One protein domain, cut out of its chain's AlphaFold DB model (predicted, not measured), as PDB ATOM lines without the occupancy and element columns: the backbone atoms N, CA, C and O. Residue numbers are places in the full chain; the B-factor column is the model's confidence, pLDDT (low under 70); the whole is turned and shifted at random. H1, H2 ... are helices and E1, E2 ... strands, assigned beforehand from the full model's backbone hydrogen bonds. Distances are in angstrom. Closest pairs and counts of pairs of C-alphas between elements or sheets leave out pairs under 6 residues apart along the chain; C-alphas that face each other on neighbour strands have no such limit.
ATOM      1  N   GLY A 148     -13.218 -35.694  45.338       85.25
ATOM      2  CA  GLY A 148     -14.278 -36.468  45.975       85.25
ATOM      3  C   GLY A 148     -15.502 -35.579  46.180       85.25
ATOM      4  O   GLY A 148     -15.415 -34.536  46.828       85.25
ATOM      5  N   GLY A 149     -16.614 -35.959  45.567       85.25
ATOM      6  CA  GLY A 149     -17.877 -35.249  45.655       85.25
ATOM      7  C   GLY A 149     -18.798 -35.873  46.696       85.25
ATOM      8  O   GLY A 149     -18.369 -36.544  47.638       85.25
ATOM      9  N   ARG A 150     -20.088 -35.609  46.505       93.50
ATOM     10  CA  ARG A 150     -21.192 -36.116  47.326       93.50
ATOM     11  C   ARG A 150     -21.420 -37.614  47.070       93.50
ATOM     12  O   ARG A 150     -20.742 -38.230  46.253       93.50
ATOM     13  N   TYR A 151     -22.385 -38.207  47.754       96.81
ATOM     14  CA  TYR A 151     -22.777 -39.607  47.587       96.81
ATOM     15  C   TYR A 151     -24.129 -39.693  46.910       96.81
ATOM     16  O   TYR A 151     -24.951 -38.789  47.072       96.81
ATOM     17  N   GLN A 152     -24.356 -40.774  46.166       97.94
ATOM     18  CA  GLN A 152     -25.608 -40.975  45.453       97.94
ATOM     19  C   GLN A 152     -26.290 -42.302  45.767       97.94
ATOM     20  O   GLN A 152     -25.643 -43.334  45.951       97.94
ATOM     21  N   THR A 153     -27.620 -42.264  45.739       98.44
ATOM     22  CA  THR A 153     -28.495 -43.441  45.729       98.44
ATOM     23  C   THR A 153     -29.493 -43.267  44.605       98.44
ATOM     24  O   THR A 153     -30.077 -42.191  44.456       98.44
ATOM     25  N   ILE A 154     -29.660 -44.306  43.793       98.38
ATOM     26  CA  ILE A 154     -30.512 -44.254  42.606       98.38
ATOM     27  C   ILE A 154     -31.669 -45.241  42.701       98.38
ATOM     28  O   ILE A 154     -31.545 -46.270  43.357       98.38
ATOM     29  N   MET A 155     -32.767 -44.945  42.011       97.94
ATOM     30  CA  MET A 155     -33.848 -45.895  41.730       97.94
ATOM     31  C   MET A 155     -34.212 -45.789  40.251       97.94
ATOM     32  O   MET A 155     -34.280 -44.683  39.714       97.94
ATOM     33  N   LEU A 156     -34.454 -46.924  39.597       97.50
ATOM     34  CA  LEU A 156     -34.989 -46.970  38.238       97.50
ATOM     35  C   LEU A 156     -36.436 -47.453  38.296       97.50
ATOM     36  O   LEU A 156     -36.696 -48.525  38.836       97.50
ATOM     37  N   VAL A 157     -37.357 -46.672  37.737       96.44
ATOM     38  CA  VAL A 157     -38.797 -46.941  37.802       96.44
ATOM     39  C   VAL A 157     -39.407 -46.855  36.407       96.44
ATOM     40  O   VAL A 157     -39.247 -45.853  35.721       96.44
ATOM     41  N   GLY A 158     -40.097 -47.902  35.967       96.62
ATOM     42  CA  GLY A 158     -40.822 -47.934  34.699       96.62
ATOM     43  C   GLY A 158     -42.259 -47.437  34.854       96.62
ATOM     44  O   GLY A 158     -42.967 -47.867  35.766       96.62
ATOM     45  N   ILE A 159     -42.705 -46.565  33.950       95.38
ATOM     46  CA  ILE A 159     -44.067 -46.018  33.944       95.38
ATOM     47  C   ILE A 159     -44.728 -46.276  32.589       95.38
ATOM     48  O   ILE A 159     -44.209 -45.882  31.547       95.38
ATOM     49  N   GLN A 160     -45.906 -46.905  32.634       94.19
ATOM     50  CA  GLN A 160     -46.822 -47.100  31.503       94.19
ATOM     51  C   GLN A 160     -48.189 -46.425  31.724       94.19
ATOM     52  O   GLN A 160     -49.108 -46.627  30.935       94.19
ATOM     53  N   ASP A 161     -48.345 -45.653  32.806       92.38
ATOM     54  CA  ASP A 161     -49.610 -44.994  33.140       92.38
ATOM     55  C   ASP A 161     -49.962 -43.926  32.088       92.38
ATOM     56  O   ASP A 161     -49.251 -42.921  31.999       92.38
ATOM     57  N   PRO A 162     -51.060 -44.084  31.322       91.75
ATOM     58  CA  PRO A 162     -51.444 -43.131  30.288       91.75
ATOM     59  C   PRO A 162     -51.601 -41.692  30.787       91.75
ATOM     60  O   PRO A 162     -51.339 -40.775  30.015       91.75
ATOM     61  N   ASP A 163     -51.994 -41.481  32.046       92.19
ATOM     62  CA  ASP A 163     -52.165 -40.134  32.596       92.19
ATOM     63  C   ASP A 163     -50.811 -39.435  32.784       92.19
ATOM     64  O   ASP A 163     -50.685 -38.242  32.513       92.19
ATOM     65  N   VAL A 164     -49.778 -40.177  33.204       93.88
ATOM     66  CA  VAL A 164     -48.401 -39.659  33.279       93.88
ATOM     67  C   VAL A 164     -47.865 -39.402  31.876       93.88
ATOM     68  O   VAL A 164     -47.268 -38.362  31.619       93.88
ATOM     69  N   LEU A 165     -48.082 -40.343  30.953       94.94
ATOM     70  CA  LEU A 165     -47.537 -40.264  29.596       94.94
ATOM     71  C   LEU A 165     -48.190 -39.152  28.756       94.94
ATOM     72  O   LEU A 165     -47.601 -38.736  27.764       94.94
ATOM     73  N   GLN A 166     -49.374 -38.667  29.142       94.25
ATOM     74  CA  GLN A 166     -50.042 -37.510  28.531       94.25
ATOM     75  C   GLN A 166     -49.447 -36.155  28.929       94.25
ATOM     76  O   GLN A 166     -49.572 -35.204  28.163       94.25
ATOM     77  N   ASP A 167     -48.818 -36.058  30.101       93.69
ATOM     78  CA  ASP A 167     -48.221 -34.828  30.634       93.69
ATOM     79  C   ASP A 167     -46.917 -35.166  31.371       93.69
ATOM     80  O   ASP A 167     -46.806 -35.020  32.589       93.69
ATOM     81  N   VAL A 168     -45.920 -35.673  30.636       95.25
ATOM     82  CA  VAL A 168     -44.661 -36.147  31.239       95.25
ATOM     83  C   VAL A 168     -43.919 -35.009  31.941       95.25
ATOM     84  O   VAL A 168     -43.466 -35.184  33.072       95.25
ATOM     85  N   SER A 169     -43.812 -33.843  31.294       94.69
ATOM     86  CA  SER A 169     -43.116 -32.677  31.851       94.69
ATOM     87  C   SER A 169     -43.851 -32.105  33.066       94.69
ATOM     88  O   SER A 169     -43.239 -31.895  34.110       94.69
ATOM     89  N   GLY A 170     -45.174 -31.928  32.990       94.25
ATOM     90  CA  GLY A 170     -45.935 -31.422  34.127       94.25
ATOM     91  C   GLY A 170     -45.983 -32.413  35.289       94.25
ATOM     92  O   GLY A 170     -45.914 -31.999  36.448       94.25
ATOM     93  N   PHE A 171     -46.061 -33.721  35.017       95.12
ATOM     94  CA  PHE A 171     -45.914 -34.743  36.052       95.12
ATOM     95  C   PHE A 171     -44.532 -34.679  36.701       95.12
ATOM     96  O   PHE A 171     -44.459 -34.681  37.928       95.12
ATOM     97  N   HIS A 172     -43.461 -34.592  35.905       95.75
ATOM     98  CA  HIS A 172     -42.091 -34.474  36.402       95.75
ATOM     99  C   HIS A 172     -41.964 -33.333  37.417       95.75
ATOM    100  O   HIS A 172     -41.506 -33.580  38.531       95.75
ATOM    101  N   ASP A 173     -42.420 -32.126  37.074       95.62
ATOM    102  CA  ASP A 173     -42.245 -30.944  37.925       95.62
ATOM    103  C   ASP A 173     -43.009 -31.080  39.247       95.62
ATOM    104  O   ASP A 173     -42.434 -30.944  40.331       95.62
ATOM    105  N   ARG A 174     -44.293 -31.459  39.173       95.81
ATOM    106  CA  ARG A 174     -45.127 -31.674  40.368       95.81
ATOM    107  C   ARG A 174     -44.573 -32.788  41.251       95.81
ATOM    108  O   ARG A 174     -44.613 -32.696  42.479       95.81
ATOM    109  N   PHE A 175     -44.078 -33.857  40.632       95.69
ATOM    110  CA  PHE A 175     -43.540 -34.997  41.354       95.69
ATOM    111  C   PHE A 175     -42.213 -34.643  42.025       95.69
ATOM    112  O   PHE A 175     -42.045 -34.924  43.211       95.69
ATOM    113  N   LEU A 176     -41.314 -33.956  41.317       96.88
ATOM    114  CA  LEU A 176     -40.043 -33.480  41.852       96.88
ATOM    115  C   LEU A 176     -40.256 -32.606  43.094       96.88
ATOM    116  O   LEU A 176     -39.635 -32.868  44.127       96.88
ATOM    117  N   ASP A 177     -41.179 -31.644  43.034       96.75
ATOM    118  CA  ASP A 177     -41.519 -30.767  44.162       96.75
ATOM    119  C   ASP A 177     -41.931 -31.560  45.410       96.75
ATOM    120  O   ASP A 177     -41.471 -31.301  46.528       96.75
ATOM    121  N   VAL A 178     -42.771 -32.578  45.220       95.94
ATOM    122  CA  VAL A 178     -43.249 -33.437  46.307       95.94
ATOM    123  C   VAL A 178     -42.126 -34.302  46.878       95.94
ATOM    124  O   VAL A 178     -42.051 -34.472  48.100       95.94
ATOM    125  N   LEU A 179     -41.215 -34.804  46.041       96.81
ATOM    126  CA  LEU A 179     -40.043 -35.551  46.503       96.81
ATOM    127  C   LEU A 179     -39.078 -34.663  47.304       96.81
ATOM    128  O   LEU A 179     -38.584 -35.096  48.346       96.81
ATOM    129  N   TYR A 180     -38.856 -33.411  46.891       96.81
ATOM    130  CA  TYR A 180     -38.073 -32.450  47.679       96.81
ATOM    131  C   TYR A 180     -38.729 -32.154  49.029       96.81
ATOM    132  O   TYR A 180     -38.053 -32.168  50.061       96.81
ATOM    133  N   ALA A 181     -40.046 -31.927  49.052       95.38
ATOM    134  CA  ALA A 181     -40.785 -31.719  50.295       95.38
ATOM    135  C   ALA A 181     -40.669 -32.932  51.234       95.38
ATOM    136  O   ALA A 181     -40.467 -32.774  52.439       95.38
ATOM    137  N   ARG A 182     -40.740 -34.151  50.686       95.56
ATOM    138  CA  ARG A 182     -40.583 -35.389  51.453       95.56
ATOM    139  C   ARG A 182     -39.168 -35.565  52.006       95.56
ATOM    140  O   ARG A 182     -39.006 -35.951  53.165       95.56
ATOM    141  N   ALA A 183     -38.155 -35.281  51.198       95.25
ATOM    142  CA  ALA A 183     -36.760 -35.376  51.607       95.25
ATOM    143  C   ALA A 183     -36.443 -34.404  52.755       95.25
ATOM    144  O   ALA A 183     -35.894 -34.829  53.770       95.25
ATOM    145  N   ARG A 184     -36.911 -33.152  52.668       94.25
ATOM    146  CA  ARG A 184     -36.799 -32.145  53.742       94.25
ATOM    147  C   ARG A 184     -37.377 -32.603  55.079       94.25
ATOM    148  O   ARG A 184     -36.792 -32.348  56.120       94.25
ATOM    149  N   GLN A 185     -38.501 -33.321  55.061       91.94
ATOM    150  CA  GLN A 185     -39.118 -33.868  56.279       91.94
ATOM    151  C   GLN A 185     -38.339 -35.038  56.895       91.94
ATOM    152  O   GLN A 185     -38.598 -35.414  58.037       91.94
ATOM    153  N   THR A 186     -37.449 -35.661  56.124       87.19
ATOM    154  CA  THR A 186     -36.696 -36.853  56.533       87.19
ATOM    155  C   THR A 186     -35.317 -36.490  57.074       87.19
ATOM    156  O   THR A 186     -34.787 -37.197  57.930       87.19
ATOM    157  N   LEU A 187     -34.723 -35.413  56.562       87.50
ATOM    158  CA  LEU A 187     -33.359 -35.023  56.895       87.50
ATOM    159  C   LEU A 187     -33.257 -34.367  58.282       87.50
ATOM    160  O   LEU A 187     -34.225 -33.770  58.763       87.50
ATOM    161  N   PRO A 188     -32.088 -34.472  58.943       82.56
ATOM    162  CA  PRO A 188     -31.838 -33.776  60.199       82.56
ATOM    163  C   PRO A 188     -32.013 -32.254  60.055       82.56
ATOM    164  O   PRO A 188     -31.670 -31.698  59.008       82.56
ATOM    165  N   PRO A 189     -32.479 -31.549  61.106       81.06
ATOM    166  CA  PRO A 189     -32.543 -30.090  61.094       81.06
ATOM    167  C   PRO A 189     -31.185 -29.460  60.754       81.06
ATOM    168  O   PRO A 189     -30.183 -29.785  61.393       81.06
ATOM    169  N   GLY A 190     -31.157 -28.542  59.784       78.25
ATOM    170  CA  GLY A 190     -29.930 -27.880  59.325       78.25
ATOM    171  C   GLY A 190     -29.208 -28.596  58.179       78.25
ATOM    172  O   GLY A 190     -28.232 -28.059  57.660       78.25
ATOM    173  N   GLU A 191     -29.687 -29.771  57.764       79.06
ATOM    174  CA  GLU A 191     -29.244 -30.484  56.555       79.06
ATOM    175  C   GLU A 191     -30.354 -30.568  55.492       79.06
ATOM    176  O   GLU A 191     -30.165 -31.149  54.424       79.06
ATOM    177  N   ASP A 192     -31.508 -29.958  55.759       77.38
ATOM    178  CA  ASP A 192     -32.725 -30.011  54.954       77.38
ATOM    179  C   ASP A 192     -32.627 -29.280  53.607       77.38
ATOM    180  O   ASP A 192     -33.484 -29.477  52.755       77.38
ATOM    181  N   ASP A 193     -31.563 -28.523  53.348       79.19
ATOM    182  CA  ASP A 193     -31.262 -27.980  52.015       79.19
ATOM    183  C   ASP A 193     -29.907 -28.464  51.454       79.19
ATOM    184  O   ASP A 193     -29.519 -28.083  50.351       79.19
ATOM    185  N   ASP A 194     -29.183 -29.349  52.157       88.31
ATOM    186  CA  ASP A 194     -27.880 -29.871  51.710       88.31
ATOM    187  C   ASP A 194     -28.023 -31.208  50.952       88.31
ATOM    188  O   ASP A 194     -27.337 -32.204  51.210       88.31
ATOM    189  N   PHE A 195     -28.934 -31.248  49.979       95.19
ATOM    190  CA  PHE A 195     -29.129 -32.390  49.087       95.19
ATOM    191  C   PHE A 195     -29.650 -31.963  47.711       95.19
ATOM    192  O   PHE A 195     -30.096 -30.840  47.504       95.19
ATOM    193  N   HIS A 196     -29.606 -32.888  46.756       96.12
ATOM    194  CA  HIS A 196     -30.202 -32.704  45.438       96.12
ATOM    195  C   HIS A 196     -30.924 -33.977  45.002       96.12
ATOM    196  O   HIS A 196     -30.367 -35.072  45.099       96.12
ATOM    197  N   ILE A 197     -32.148 -33.827  44.503       98.00
ATOM    198  CA  ILE A 197     -32.887 -34.873  43.794       98.00
ATOM    199  C   ILE A 197     -32.920 -34.519  42.310       98.00
ATOM    200  O   ILE A 197     -33.292 -33.405  41.941       98.00
ATOM    201  N   SER A 198     -32.566 -35.494  41.477       97.25
ATOM    202  CA  SER A 198     -32.750 -35.456  40.027       97.25
ATOM    203  C   SER A 198     -33.706 -36.571  39.611       97.25
ATOM    204  O   SER A 198     -33.555 -37.713  40.049       97.25
ATOM    205  N   LEU A 199     -34.679 -36.237  38.763       97.56
ATOM    206  CA  LEU A 199     -35.538 -37.188  38.066       97.56
ATOM    207  C   LEU A 199     -35.224 -37.111  36.575       97.56
ATOM    208  O   LEU A 199     -35.404 -36.069  35.956       97.56
ATOM    209  N   ARG A 200     -34.739 -38.202  35.979       97.75
ATOM    210  CA  ARG A 200     -34.480 -38.255  34.534       97.75
ATOM    211  C   ARG A 200     -35.498 -39.153  33.851       97.75
ATOM    212  O   ARG A 200     -35.545 -40.346  34.136       97.75
ATOM    213  N   MET A 201     -36.275 -38.578  32.938       97.31
ATOM    214  CA  MET A 201     -37.363 -39.245  32.215       97.31
ATOM    215  C   MET A 201     -36.851 -39.858  30.895       97.31
ATOM    216  O   MET A 201     -36.935 -39.248  29.825       97.31
ATOM    217  N   TYR A 202     -36.229 -41.042  30.953       97.88
ATOM    218  CA  TYR A 202     -35.765 -41.764  29.762       97.88
ATOM    219  C   TYR A 202     -36.953 -42.185  28.896       97.88
ATOM    220  O   TYR A 202     -37.927 -42.738  29.398       97.88
ATOM    221  N   GLY A 203     -36.853 -41.922  27.592       95.94
ATOM    222  CA  GLY A 203     -37.979 -42.007  26.656       95.94
ATOM    223  C   GLY A 203     -38.680 -40.666  26.409       95.94
ATOM    224  O   GLY A 203     -39.555 -40.609  25.551       95.94
ATOM    225  N   TRP A 204     -38.281 -39.599  27.116       96.50
ATOM    226  CA  TRP A 204     -38.770 -38.233  26.909       96.50
ATOM    227  C   TRP A 204     -37.616 -37.252  26.638       96.50
ATOM    228  O   TRP A 204     -37.266 -37.050  25.480       96.50
ATOM    229  N   ASN A 205     -36.957 -36.716  27.675       95.88
ATOM    230  CA  ASN A 205     -35.859 -35.740  27.546       95.88
ATOM    231  C   ASN A 205     -34.694 -35.946  28.541       95.88
ATOM    232  O   ASN A 205     -33.939 -35.025  28.832       95.88
ATOM    233  N   ALA A 206     -34.492 -37.161  29.065       96.88
ATOM    234  CA  ALA A 206     -33.438 -37.447  30.056       96.88
ATOM    235  C   ALA A 206     -31.979 -37.197  29.616       96.88
ATOM    236  O   ALA A 206     -31.092 -37.219  30.474       96.88
ATOM    237  N   VAL A 207     -31.707 -37.067  28.312       94.44
ATOM    238  CA  VAL A 207     -30.337 -36.994  27.773       94.44
ATOM    239  C   VAL A 207     -29.771 -35.581  27.881       94.44
ATOM    240  O   VAL A 207     -28.685 -35.408  28.426       94.44
ATOM    241  N   ASP A 208     -30.503 -34.587  27.383       92.62
ATOM    242  CA  ASP A 208     -30.091 -33.181  27.343       92.62
ATOM    243  C   ASP A 208     -30.941 -32.275  28.248       92.62
ATOM    244  O   ASP A 208     -30.523 -31.161  28.556       92.62
ATOM    245  N   GLY A 209     -32.101 -32.755  28.710       92.38
ATOM    246  CA  GLY A 209     -33.049 -31.983  29.506       92.38
ATOM    247  C   GLY A 209     -33.773 -30.891  28.721       92.38
ATOM    248  O   GLY A 209     -34.418 -30.050  29.344       92.38
ATOM    249  N   ALA A 210     -33.663 -30.868  27.389       94.19
ATOM    250  CA  ALA A 210     -34.313 -29.855  26.570       94.19
ATOM    251  C   ALA A 210     -35.838 -30.039  26.567       94.19
ATOM    252  O   ALA A 210     -36.357 -31.146  26.759       94.19
ATOM    253  N   ASP A 211     -36.562 -28.947  26.326       92.69
ATOM    254  CA  ASP A 211     -37.998 -29.025  26.088       92.69
ATOM    255  C   ASP A 211     -38.268 -29.858  24.834       92.69
ATOM    256  O   ASP A 211     -37.642 -29.687  23.783       92.69
ATOM    257  N   VAL A 212     -39.222 -30.776  24.953       92.44
ATOM    258  CA  VAL A 212     -39.634 -31.626  23.840       92.44
ATOM    259  C   VAL A 212     -40.485 -30.795  22.864       92.44
ATOM    260  O   VAL A 212     -41.370 -30.066  23.319       92.44
ATOM    261  N   PRO A 213     -40.266 -30.888  21.534       93.81
ATOM    262  CA  PRO A 213     -41.049 -30.142  20.553       93.81
ATOM    263  C   PRO A 213     -42.560 -30.345  20.695       93.81
ATOM    264  O   PRO A 213     -43.036 -31.464  20.922       93.81
ATOM    265  N   GLU A 214     -43.320 -29.272  20.482       91.81
ATOM    266  CA  GLU A 214     -44.783 -29.317  20.496       91.81
ATOM    267  C   GLU A 214     -45.309 -30.348  19.481       91.81
ATOM    268  O   GLU A 214     -44.835 -30.436  18.347       91.81
ATOM    269  N   GLY A 215     -46.288 -31.156  19.897       91.81
ATOM    270  CA  GLY A 215     -46.881 -32.204  19.062       91.81
ATOM    271  C   GLY A 215     -46.102 -33.521  19.019       91.81
ATOM    272  O   GLY A 215     -46.519 -34.441  18.313       91.81
ATOM    273  N   THR A 216     -45.011 -33.650  19.781       94.06
ATOM    274  CA  THR A 216     -44.361 -34.949  20.017       94.06
ATOM    275  C   THR A 216     -45.369 -35.954  20.590       94.06
ATOM    276  O   THR A 216     -46.012 -35.653  21.596       94.06
ATOM    277  N   PRO A 217     -45.538 -37.142  19.974       95.25
ATOM    278  CA  PRO A 217     -46.434 -38.168  20.495       95.25
ATOM    279  C   PRO A 217     -46.002 -38.665  21.872       95.25
ATOM    280  O   PRO A 217     -44.810 -38.816  22.143       95.25
ATOM    281  N   ASN A 218     -46.983 -39.014  22.701       95.06
ATOM    282  CA  ASN A 218     -46.724 -39.621  24.001       95.06
ATOM    283  C   ASN A 218     -45.926 -40.927  23.828       95.06
ATOM    284  O   ASN A 218     -46.258 -41.739  22.951       95.06
ATOM    285  N   PRO A 219     -44.903 -41.168  24.662       95.81
ATOM    286  CA  PRO A 219     -44.161 -42.415  24.624       95.81
ATOM    287  C   PRO A 219     -45.058 -43.576  25.065       95.81
ATOM    288  O   PRO A 219     -46.047 -43.390  25.770       95.81
ATOM    289  N   ARG A 220     -44.711 -44.802  24.658       95.81
ATOM    290  CA  ARG A 220     -45.421 -46.012  25.112       95.81
ATOM    291  C   ARG A 220     -45.156 -46.313  26.587       95.81
ATOM    292  O   ARG A 220     -46.029 -46.824  27.279       95.81
ATOM    293  N   GLU A 221     -43.937 -46.038  27.024       96.06
ATOM    294  CA  GLU A 221     -43.468 -46.177  28.394       96.06
ATOM    295  C   GLU A 221     -42.264 -45.257  28.597       96.06
ATOM    296  O   GLU A 221     -41.601 -44.882  27.627       96.06
ATOM    297  N   ILE A 222     -41.970 -44.920  29.848       97.31
ATOM    298  CA  ILE A 222     -40.766 -44.173  30.225       97.31
ATOM    299  C   ILE A 222     -40.036 -44.862  31.375       97.31
ATOM    300  O   ILE A 222     -40.646 -45.541  32.203       97.31
ATOM    301  N   GLY A 223     -38.723 -44.651  31.441       97.75
ATOM    302  CA  GLY A 223     -37.893 -45.004  32.587       97.75
ATOM    303  C   GLY A 223     -37.549 -43.758  33.394       97.75
ATOM    304  O   GLY A 223     -36.839 -42.885  32.907       97.75
ATOM    305  N   VAL A 224     -38.008 -43.676  34.634       97.44
ATOM    306  CA  VAL A 224     -37.649 -42.613  35.571       97.44
ATOM    307  C   VAL A 224     -36.422 -43.047  36.362       97.44
ATOM    308  O   VAL A 224     -36.495 -43.957  37.188       97.44
ATOM    309  N   LEU A 225     -35.288 -42.392  36.116       98.06
ATOM    310  CA  LEU A 225     -34.098 -42.525  36.949       98.06
ATOM    311  C   LEU A 225     -34.129 -41.449  38.034       98.06
ATOM    312  O   LEU A 225     -33.849 -40.278  37.773       98.06
ATOM    313  N   PHE A 226     -34.459 -41.864  39.251       98.38
ATOM    314  CA  PHE A 226     -34.322 -41.052  40.451       98.38
ATOM    315  C   PHE A 226     -32.883 -41.098  40.951       98.38
ATOM    316  O   PHE A 226     -32.285 -42.171  41.027       98.38
ATOM    317  N   ILE A 227     -32.345 -39.944  41.336       98.44
ATOM    318  CA  ILE A 227     -31.005 -39.803  41.903       98.44
ATOM    319  C   ILE A 227     -31.093 -38.883  43.120       98.44
ATOM    320  O   ILE A 227     -31.294 -37.681  42.965       98.44
ATOM    321  N   ALA A 228     -30.889 -39.428  44.318       98.06
ATOM    322  CA  ALA A 228     -30.649 -38.644  45.525       98.06
ATOM    323  C   ALA A 228     -29.148 -38.421  45.695       98.06
ATOM    324  O   ALA A 228     -28.381 -39.380  45.679       98.06
ATOM    325  N   THR A 229     -28.728 -37.171  45.875       97.06
ATOM    326  CA  THR A 229     -27.334 -36.778  46.108       97.06
ATOM    327  C   THR A 229     -27.212 -36.070  47.455       97.06
ATOM    328  O   THR A 229     -27.859 -35.047  47.659       97.06
ATOM    329  N   ALA A 230     -26.366 -36.564  48.363       95.69
ATOM    330  CA  ALA A 230     -26.213 -36.016  49.716       95.69
ATOM    331  C   ALA A 230     -24.768 -36.109  50.234       95.69
ATOM    332  O   ALA A 230     -23.906 -36.717  49.602       95.69
ATOM    333  N   LYS A 231     -24.482 -35.484  51.379       93.94
ATOM    334  CA  LYS A 231     -23.122 -35.384  51.938       93.94
ATOM    335  C   LYS A 231     -22.514 -36.735  52.319       93.94
ATOM    336  O   LYS A 231     -21.298 -36.884  52.247       93.94
ATOM    337  N   THR A 232     -23.346 -37.702  52.702       94.50
ATOM    338  CA  THR A 232     -22.934 -39.075  53.025       94.50
ATOM    339  C   THR A 232     -23.844 -40.089  52.334       94.50
ATOM    340  O   THR A 232     -24.957 -39.755  51.908       94.50
ATOM    341  N   GLN A 233     -23.379 -41.336  52.216       96.94
ATOM    342  CA  GLN A 233     -24.162 -42.408  51.601       96.94
ATOM    343  C   GLN A 233     -25.427 -42.717  52.409       96.94
ATOM    344  O   GLN A 233     -26.474 -43.011  51.840       96.94
ATOM    345  N   GLU A 234     -25.353 -42.604  53.731       95.88
ATOM    346  CA  GLU A 234     -26.464 -42.844  54.650       95.88
ATOM    347  C   GLU A 234     -27.590 -41.829  54.434       95.88
ATOM    348  O   GLU A 234     -28.763 -42.208  54.405       95.88
ATOM    349  N   LEU A 235     -27.249 -40.554  54.221       95.44
ATOM    350  CA  LEU A 235     -28.228 -39.512  53.911       95.44
ATOM    351  C   LEU A 235     -28.862 -39.735  52.535       95.44
ATOM    352  O   LEU A 235     -30.082 -39.660  52.407       95.44
ATOM    353  N   ALA A 236     -28.061 -40.077  51.521       97.19
ATOM    354  CA  ALA A 236     -28.574 -40.370  50.181       97.19
ATOM    355  C   ALA A 236     -29.547 -41.566  50.197       97.19
ATOM    356  O   ALA A 236     -30.632 -41.490  49.615       97.19
ATOM    357  N   ASN A 237     -29.211 -42.626  50.941       97.44
ATOM    358  CA  ASN A 237     -30.087 -43.782  51.152       97.44
ATOM    359  C   ASN A 237     -31.370 -43.384  51.892       97.44
ATOM    360  O   ASN A 237     -32.458 -43.797  51.502       97.44
ATOM    361  N   SER A 238     -31.261 -42.560  52.936       96.12
ATOM    362  CA  SER A 238     -32.415 -42.109  53.721       96.12
ATOM    363  C   SER A 238     -33.411 -41.320  52.870       96.12
ATOM    364  O   SER A 238     -34.616 -41.561  52.955       96.12
ATOM    365  N   ILE A 239     -32.916 -40.440  51.992       97.19
ATOM    366  CA  ILE A 239     -33.744 -39.711  51.024       97.19
ATOM    367  C   ILE A 239     -34.429 -40.691  50.062       97.19
ATOM    368  O   ILE A 239     -35.644 -40.621  49.887       97.19
ATOM    369  N   ALA A 240     -33.680 -41.625  49.464       97.31
ATOM    370  CA  ALA A 240     -34.241 -42.604  48.531       97.31
ATOM    371  C   ALA A 240     -35.340 -43.457  49.188       97.31
ATOM    372  O   ALA A 240     -36.446 -43.545  48.655       97.31
ATOM    373  N   HIS A 241     -35.088 -43.999  50.383       95.94
ATOM    374  CA  HIS A 241     -36.072 -44.770  51.145       95.94
ATOM    375  C   HIS A 241     -37.327 -43.959  51.483       95.94
ATOM    376  O   HIS A 241     -38.439 -44.481  51.399       95.94
ATOM    377  N   ALA A 242     -37.177 -42.686  51.859       95.75
ATOM    378  CA  ALA A 242     -38.312 -41.832  52.198       95.75
ATOM    379  C   ALA A 242     -39.162 -41.445  50.984       95.75
ATOM    380  O   ALA A 242     -40.376 -41.273  51.131       95.75
ATOM    381  N   CYS A 243     -38.531 -41.310  49.817       96.31
ATOM    382  CA  CYS A 243     -39.172 -41.001  48.543       96.31
ATOM    383  C   CYS A 243     -39.789 -42.235  47.871       96.31
ATOM    384  O   CYS A 243     -40.800 -42.099  47.190       96.31
ATOM    385  N   ASN A 244     -39.239 -43.436  48.080       94.62
ATOM    386  CA  ASN A 244     -39.681 -44.671  47.419       94.62
ATOM    387  C   ASN A 244     -41.212 -44.901  47.469       94.62
ATOM    388  O   ASN A 244     -41.797 -45.140  46.415       94.62
ATOM    389  N   PRO A 245     -41.922 -44.727  48.606       92.88
ATOM    390  CA  PRO A 245     -43.379 -44.886  48.655       92.88
ATOM    391  C   PRO A 245     -44.170 -43.978  47.701       92.88
ATOM    392  O   PRO A 245     -45.281 -44.338  47.320       92.88
ATOM    393  N   TYR A 246     -43.632 -42.820  47.305       92.69
ATOM    394  CA  TYR A 246     -44.306 -41.907  46.376       92.69
ATOM    395  C   TYR A 246     -44.340 -42.459  44.947       92.69
ATOM    396  O   TYR A 246     -45.286 -42.188  44.217       92.69
ATOM    397  N   PHE A 247     -43.392 -43.315  44.572       90.31
ATOM    398  CA  PHE A 247     -43.424 -44.036  43.297       90.31
ATOM    399  C   PHE A 247     -44.494 -45.148  43.253       90.31
ATOM    400  O   PHE A 247     -44.726 -45.728  42.201       90.31
ATOM    401  N   PHE A 248     -45.171 -45.439  44.369       83.88
ATOM    402  CA  PHE A 248     -46.324 -46.353  44.412       83.88
ATOM    403  C   PHE A 248     -47.658 -45.630  44.617       83.88
ATOM    404  O   PHE A 248     -48.716 -46.232  44.471       83.88
ATOM    405  N   HIS A 249     -47.625 -44.373  45.064       84.50
ATOM    406  CA  HIS A 249     -48.806 -43.733  45.645       84.50
ATOM    407  C   HIS A 249     -48.970 -42.261  45.267       84.50
ATOM    408  O   HIS A 249     -49.841 -41.594  45.824       84.50
ATOM    409  N   TYR A 250     -48.153 -41.725  44.359       86.06
ATOM    410  CA  TYR A 250     -48.339 -40.367  43.861       86.06
ATOM    411  C   TYR A 250     -49.204 -40.372  42.592       86.06
ATOM    412  O   TYR A 250     -48.756 -40.864  41.554       86.06
ATOM    413  N   PRO A 251     -50.441 -39.849  42.656       82.25
ATOM    414  CA  PRO A 251     -51.338 -39.865  41.515       82.25
ATOM    415  C   PRO A 251     -50.957 -38.784  40.496       82.25
ATOM    416  O   PRO A 251     -50.738 -37.629  40.858       82.25
ATOM    417  N   ALA A 252     -50.967 -39.130  39.207       83.31
ATOM    418  CA  ALA A 252     -50.872 -38.137  38.135       83.31
ATOM    419  C   ALA A 252     -52.113 -37.224  38.085       83.31
ATOM    420  O   ALA A 252     -51.999 -36.025  37.826       83.31
ATOM    421  N   VAL A 253     -53.285 -37.796  38.394       82.69
ATOM    422  CA  VAL A 253     -54.585 -37.118  38.480       82.69
ATOM    423  C   VAL A 253     -55.165 -37.299  39.880       82.69
ATOM    424  O   VAL A 253     -55.429 -38.417  40.324       82.69
ATOM    425  N   MET A 254     -55.404 -36.190  40.581       76.75
ATOM    426  CA  MET A 254     -55.941 -36.217  41.946       76.75
ATOM    427  C   MET A 254     -57.315 -36.908  42.002       76.75
ATOM    428  O   MET A 254     -58.184 -36.643  41.175       76.75
ATOM    429  N   ASN A 255     -57.528 -37.737  43.031       75.25
ATOM    430  CA  ASN A 255     -58.751 -38.520  43.282       75.25
ATOM    431  C   ASN A 255     -59.023 -39.693  42.315       75.25
ATOM    432  O   ASN A 255     -60.137 -40.219  42.304       75.25
ATOM    433  N   LYS A 256     -58.027 -40.130  41.535       77.75
ATOM    434  CA  LYS A 256     -58.055 -41.407  40.804       77.75
ATOM    435  C   LYS A 256     -57.413 -42.523  41.644       77.75
ATOM    436  O   LYS A 256     -56.682 -42.245  42.596       77.75
ATOM    437  N   GLU A 257     -57.709 -43.779  41.310       74.38
ATOM    438  CA  GLU A 257     -57.014 -44.941  41.878       74.38
ATOM    439  C   GLU A 257     -55.496 -44.820  41.661       74.38
ATOM    440  O   GLU A 257     -55.051 -44.334  40.621       74.38
ATOM    441  N   LEU A 258     -54.714 -45.199  42.675       74.25
ATOM    442  CA  LEU A 258     -53.271 -44.968  42.690       74.25
ATOM    443  C   LEU A 258     -52.556 -45.871  41.676       74.25
ATOM    444  O   LEU A 258     -52.851 -47.068  41.615       74.25
ATOM    445  N   PRO A 259     -51.594 -45.334  40.908       68.56
ATOM    446  CA  PRO A 259     -50.822 -46.141  39.981       68.56
ATOM    447  C   PRO A 259     -49.790 -46.988  40.724       68.56
ATOM    448  O   PRO A 259     -49.157 -46.523  41.666       68.56
ATOM    449  N   SER A 260     -49.551 -48.212  40.253       71.69
ATOM    450  CA  SER A 260     -48.368 -48.982  40.649       71.69
ATOM    451  C   SER A 260     -47.346 -48.920  39.522       71.69
ATOM    452  O   SER A 260     -47.557 -49.516  38.464       71.69
ATOM    453  N   TYR A 261     -46.236 -48.214  39.737       90.44
ATOM    454  CA  TYR A 261     -45.130 -48.202  38.782       90.44
ATOM    455  C   TYR A 261     -44.276 -49.473  38.891       90.44
ATOM    456  O   TYR A 261     -44.273 -50.169  39.911       90.44
ATOM    457  N   GLY A 262     -43.583 -49.809  37.804       91.62
ATOM    458  CA  GLY A 262     -42.776 -51.018  37.706       91.62
ATOM    459  C   GLY A 262     -41.370 -50.804  38.254       91.62
ATOM    460  O   GLY A 262     -40.659 -49.912  37.801       91.62
ATOM    461  N   PHE A 263     -40.933 -51.661  39.174       93.56
ATOM    462  CA  PHE A 263     -39.554 -51.678  39.662       93.56
ATOM    463  C   PHE A 263     -38.817 -52.893  39.092       93.56
ATOM    464  O   PHE A 263     -39.329 -54.009  39.195       93.56
ATOM    465  N   PRO A 264     -37.620 -52.718  38.506       91.69
ATOM    466  CA  PRO A 264     -36.870 -53.821  37.917       91.69
ATOM    467  C   PRO A 264     -36.242 -54.744  38.970       91.69
ATOM    468  O   PRO A 264     -35.972 -55.906  38.673       91.69
ATOM    469  N   PHE A 265     -36.009 -54.249  40.193       90.31
ATOM    470  CA  PHE A 265     -35.314 -54.974  41.258       90.31
ATOM    471  C   PHE A 265     -35.983 -54.777  42.625       90.31
ATOM    472  O   PHE A 265     -36.790 -53.871  42.830       90.31
ATOM    473  N   THR A 266     -35.635 -55.644  43.576       88.62
ATOM    474  CA  THR A 266     -35.946 -55.492  45.003       88.62
ATOM    475  C   THR A 266     -34.684 -55.831  45.810       88.62
ATOM    476  O   THR A 266     -34.176 -56.943  45.647       88.62
ATOM    477  N   PRO A 267     -34.175 -54.931  46.677       90.62
ATOM    478  CA  PRO A 267     -34.652 -53.562  46.920       90.62
ATOM    479  C   PRO A 267     -34.592 -52.672  45.664       90.62
ATOM    480  O   PRO A 267     -33.874 -52.973  44.713       90.62
ATOM    481  N   ALA A 268     -35.424 -51.629  45.640       92.31
ATOM    482  CA  ALA A 268     -35.561 -50.722  44.498       92.31
ATOM    483  C   ALA A 268     -34.403 -49.717  44.396       92.31
ATOM    484  O   ALA A 268     -34.080 -49.243  43.303       92.31
ATOM    485  N   ASP A 269     -33.804 -49.375  45.535       94.94
ATOM    486  CA  ASP A 269     -32.714 -48.424  45.662       94.94
ATOM    487  C   ASP A 269     -31.340 -49.094  45.562       94.94
ATOM    488  O   ASP A 269     -31.103 -50.199  46.053       94.94
ATOM    489  N   ILE A 270     -30.424 -48.404  44.887       97.62
ATOM    490  CA  ILE A 270     -29.058 -48.860  44.640       97.62
ATOM    491  C   ILE A 270     -28.097 -47.774  45.140       97.62
ATOM    492  O   ILE A 270     -28.026 -46.693  44.539       97.62
ATOM    493  N   PRO A 271     -27.331 -48.032  46.216       97.81
ATOM    494  CA  PRO A 271     -26.237 -47.164  46.632       97.81
ATOM    495  C   PRO A 271     -25.174 -47.093  45.529       97.81
ATOM    496  O   PRO A 271     -24.531 -48.091  45.207       97.81
ATOM    497  N   ARG A 272     -24.982 -45.913  44.934       96.50
ATOM    498  CA  ARG A 272     -23.984 -45.688  43.875       96.50
ATOM    499  C   ARG A 272     -22.589 -45.431  44.450       96.50
ATOM    500  O   ARG A 272     -21.595 -45.660  43.765       96.50
ATOM    501  N   GLY A 273     -22.507 -44.965  45.696       96.81
ATOM    502  CA  GLY A 273     -21.256 -44.560  46.325       96.81
ATOM    503  C   GLY A 273     -20.922 -43.091  46.073       96.81
ATOM    504  O   GLY A 273     -21.756 -42.292  45.633       96.81
ATOM    505  N   GLN A 274     -19.672 -42.741  46.378       96.00
ATOM    506  CA  GLN A 274     -19.148 -41.397  46.170       96.00
ATOM    507  C   GLN A 274     -19.069 -41.079  44.676       96.00
ATOM    508  O   GLN A 274     -18.503 -41.843  43.892       96.00
ATOM    509  N   VAL A 275     -19.606 -39.927  44.290       94.50
ATOM    510  CA  VAL A 275     -19.420 -39.373  42.952       94.50
ATOM    511  C   VAL A 275     -18.273 -38.382  42.956       94.50
ATOM    512  O   VAL A 275     -18.004 -37.738  43.963       94.50
ATOM    513  N   TYR A 276     -17.597 -38.257  41.824       91.12
ATOM    514  CA  TYR A 276     -16.468 -37.352  41.664       91.12
ATOM    515  C   TYR A 276     -16.856 -36.230  40.721       91.12
ATOM    516  O   TYR A 276     -17.553 -36.446  39.730       91.12
ATOM    517  N   GLU A 277     -16.392 -35.033  41.042       88.94
ATOM    518  CA  GLU A 277     -16.565 -33.866  40.195       88.94
ATOM    519  C   GLU A 277     -15.207 -33.479  39.628       88.94
ATOM    520  O   GLU A 277     -14.192 -33.491  40.333       88.94
ATOM    521  N   PHE A 278     -15.187 -33.134  38.349       90.62
ATOM    522  CA  PHE A 278     -14.001 -32.581  37.726       90.62
ATOM    523  C   PHE A 278     -13.767 -31.161  38.261       90.62
ATOM    524  O   PHE A 278     -14.636 -30.302  38.148       90.62
ATOM    525  N   LYS A 279     -12.617 -30.930  38.906       89.88
ATOM    526  CA  LYS A 279     -12.314 -29.695  39.655       89.88
ATOM    527  C   LYS A 279     -11.180 -28.874  39.061       89.88
ATOM    528  O   LYS A 279     -11.092 -27.683  39.342       89.88
ATOM    529  N   LEU A 280     -10.296 -29.497  38.289       91.81
ATOM    530  CA  LEU A 280      -9.098 -28.848  37.777       91.81
ATOM    531  C   LEU A 280      -8.899 -29.196  36.306       91.81
ATOM    532  O   LEU A 280      -8.811 -30.369  35.958       91.81
TER     533      LEU A 280
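Overview. This is residues 148 to 280 of the 300 residues of the protein "3-methylaspartate ammonia-lyase" of Parvibaculum sp (UniProt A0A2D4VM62). A twisted sheet of four strands forms a wall, with helices H2 and H3 packed over one face and no named helix covering the other. H2, the longest helix, covers edge strand E2, and H3, over E3 and E1, meets the last part of H2, residues 179 to 186, at a steep tilt of 60 degrees. The printed part has 133 residues, with four named helices and four named strands in the order E1 H1 H2 E2 E3 H3 H4 E4; the sheet's order is E2 E3 E1 E4, antiparallel throughout. The class is mixed, helices and strands. The whole is compact, with a radius of gyration of the C-alphas of 15.2 A and spans of 42 by 37 by 27 A.

Along the chain. E1, residues 148 to 159, begins at C-alpha 148 (-14.278, -36.468, 45.975) and is 33.5 A long. H1 is residues 162 to 166, 6.1 A. H2, residues 168 to 186, measures 26.5 A from C-alpha 168 (-44.661, -36.147, 31.239). E2 is residues 195 to 202, 22.5 A, and E3 is residues 222 to 230, 25.7 A. H3, residues 233 to 243, is 15.4 A long, and H4, residues 246 to 249, is 4.9 A. E4, residues 269 to 280, is 31.7 A long and ends at C-alpha 280 (-9.098, -28.848, 37.777).

Arrangement. In the sheet, E1 and E4 are antiparallel at 135 degrees, with N 272 and O 152 2.8 A apart, within hydrogen-bond range. E3 and E1 are antiparallel at 155 degrees, with N 224 and O 157 at 2.7 A. E2 and E3 form a hairpin, antiparallel at 166 degrees, with N 202 and O 223 at 2.8 A. E1, H1 H2, E2 and E3, H3 H4, E4 are split strand-helix-strand units, two strands running the same way with another strand between them; both crossovers are right-handed. H2 and H3 are on the same face, making two layers, helices on one face of a sheet. H2 lies over E2 at a height over the sheet of 9.2 A; the C-alphas of Tyr 180 and Ile 197 are closest, 6.9 A. H3 lies over E3 and E1 at a height of 7.3 A; its closest C-alphas to E3 are Ala 236 and Ala 230, 5.0 A. H2, with residues 179 to 186 alone, touches H3 at a steep tilt of 60 degrees, opposite ways; the C-alphas of Ala 183 and Ile 239 are closest, 5.3 A. H1 is not on the sheet and is close to but not clearly touching H2, with Val 164 and Phe 171 the closest C-alphas at 6.2 A. H4 only grazes the sheet with residue 247. In H1, H2 and H3 every O i to N i+4 pair is within hydrogen-bond range; H4 is too short for such a pair.

Size, cuts and confidence. The two C-alphas farthest apart, Asn 255 and Leu 280, are 50.9 A apart. The printed part has no cut. The links E2 to E3 and H4 to E4 are long, 19 residues each. Mean pLDDT of the printed part is 92.4, and residue 259 is under 70.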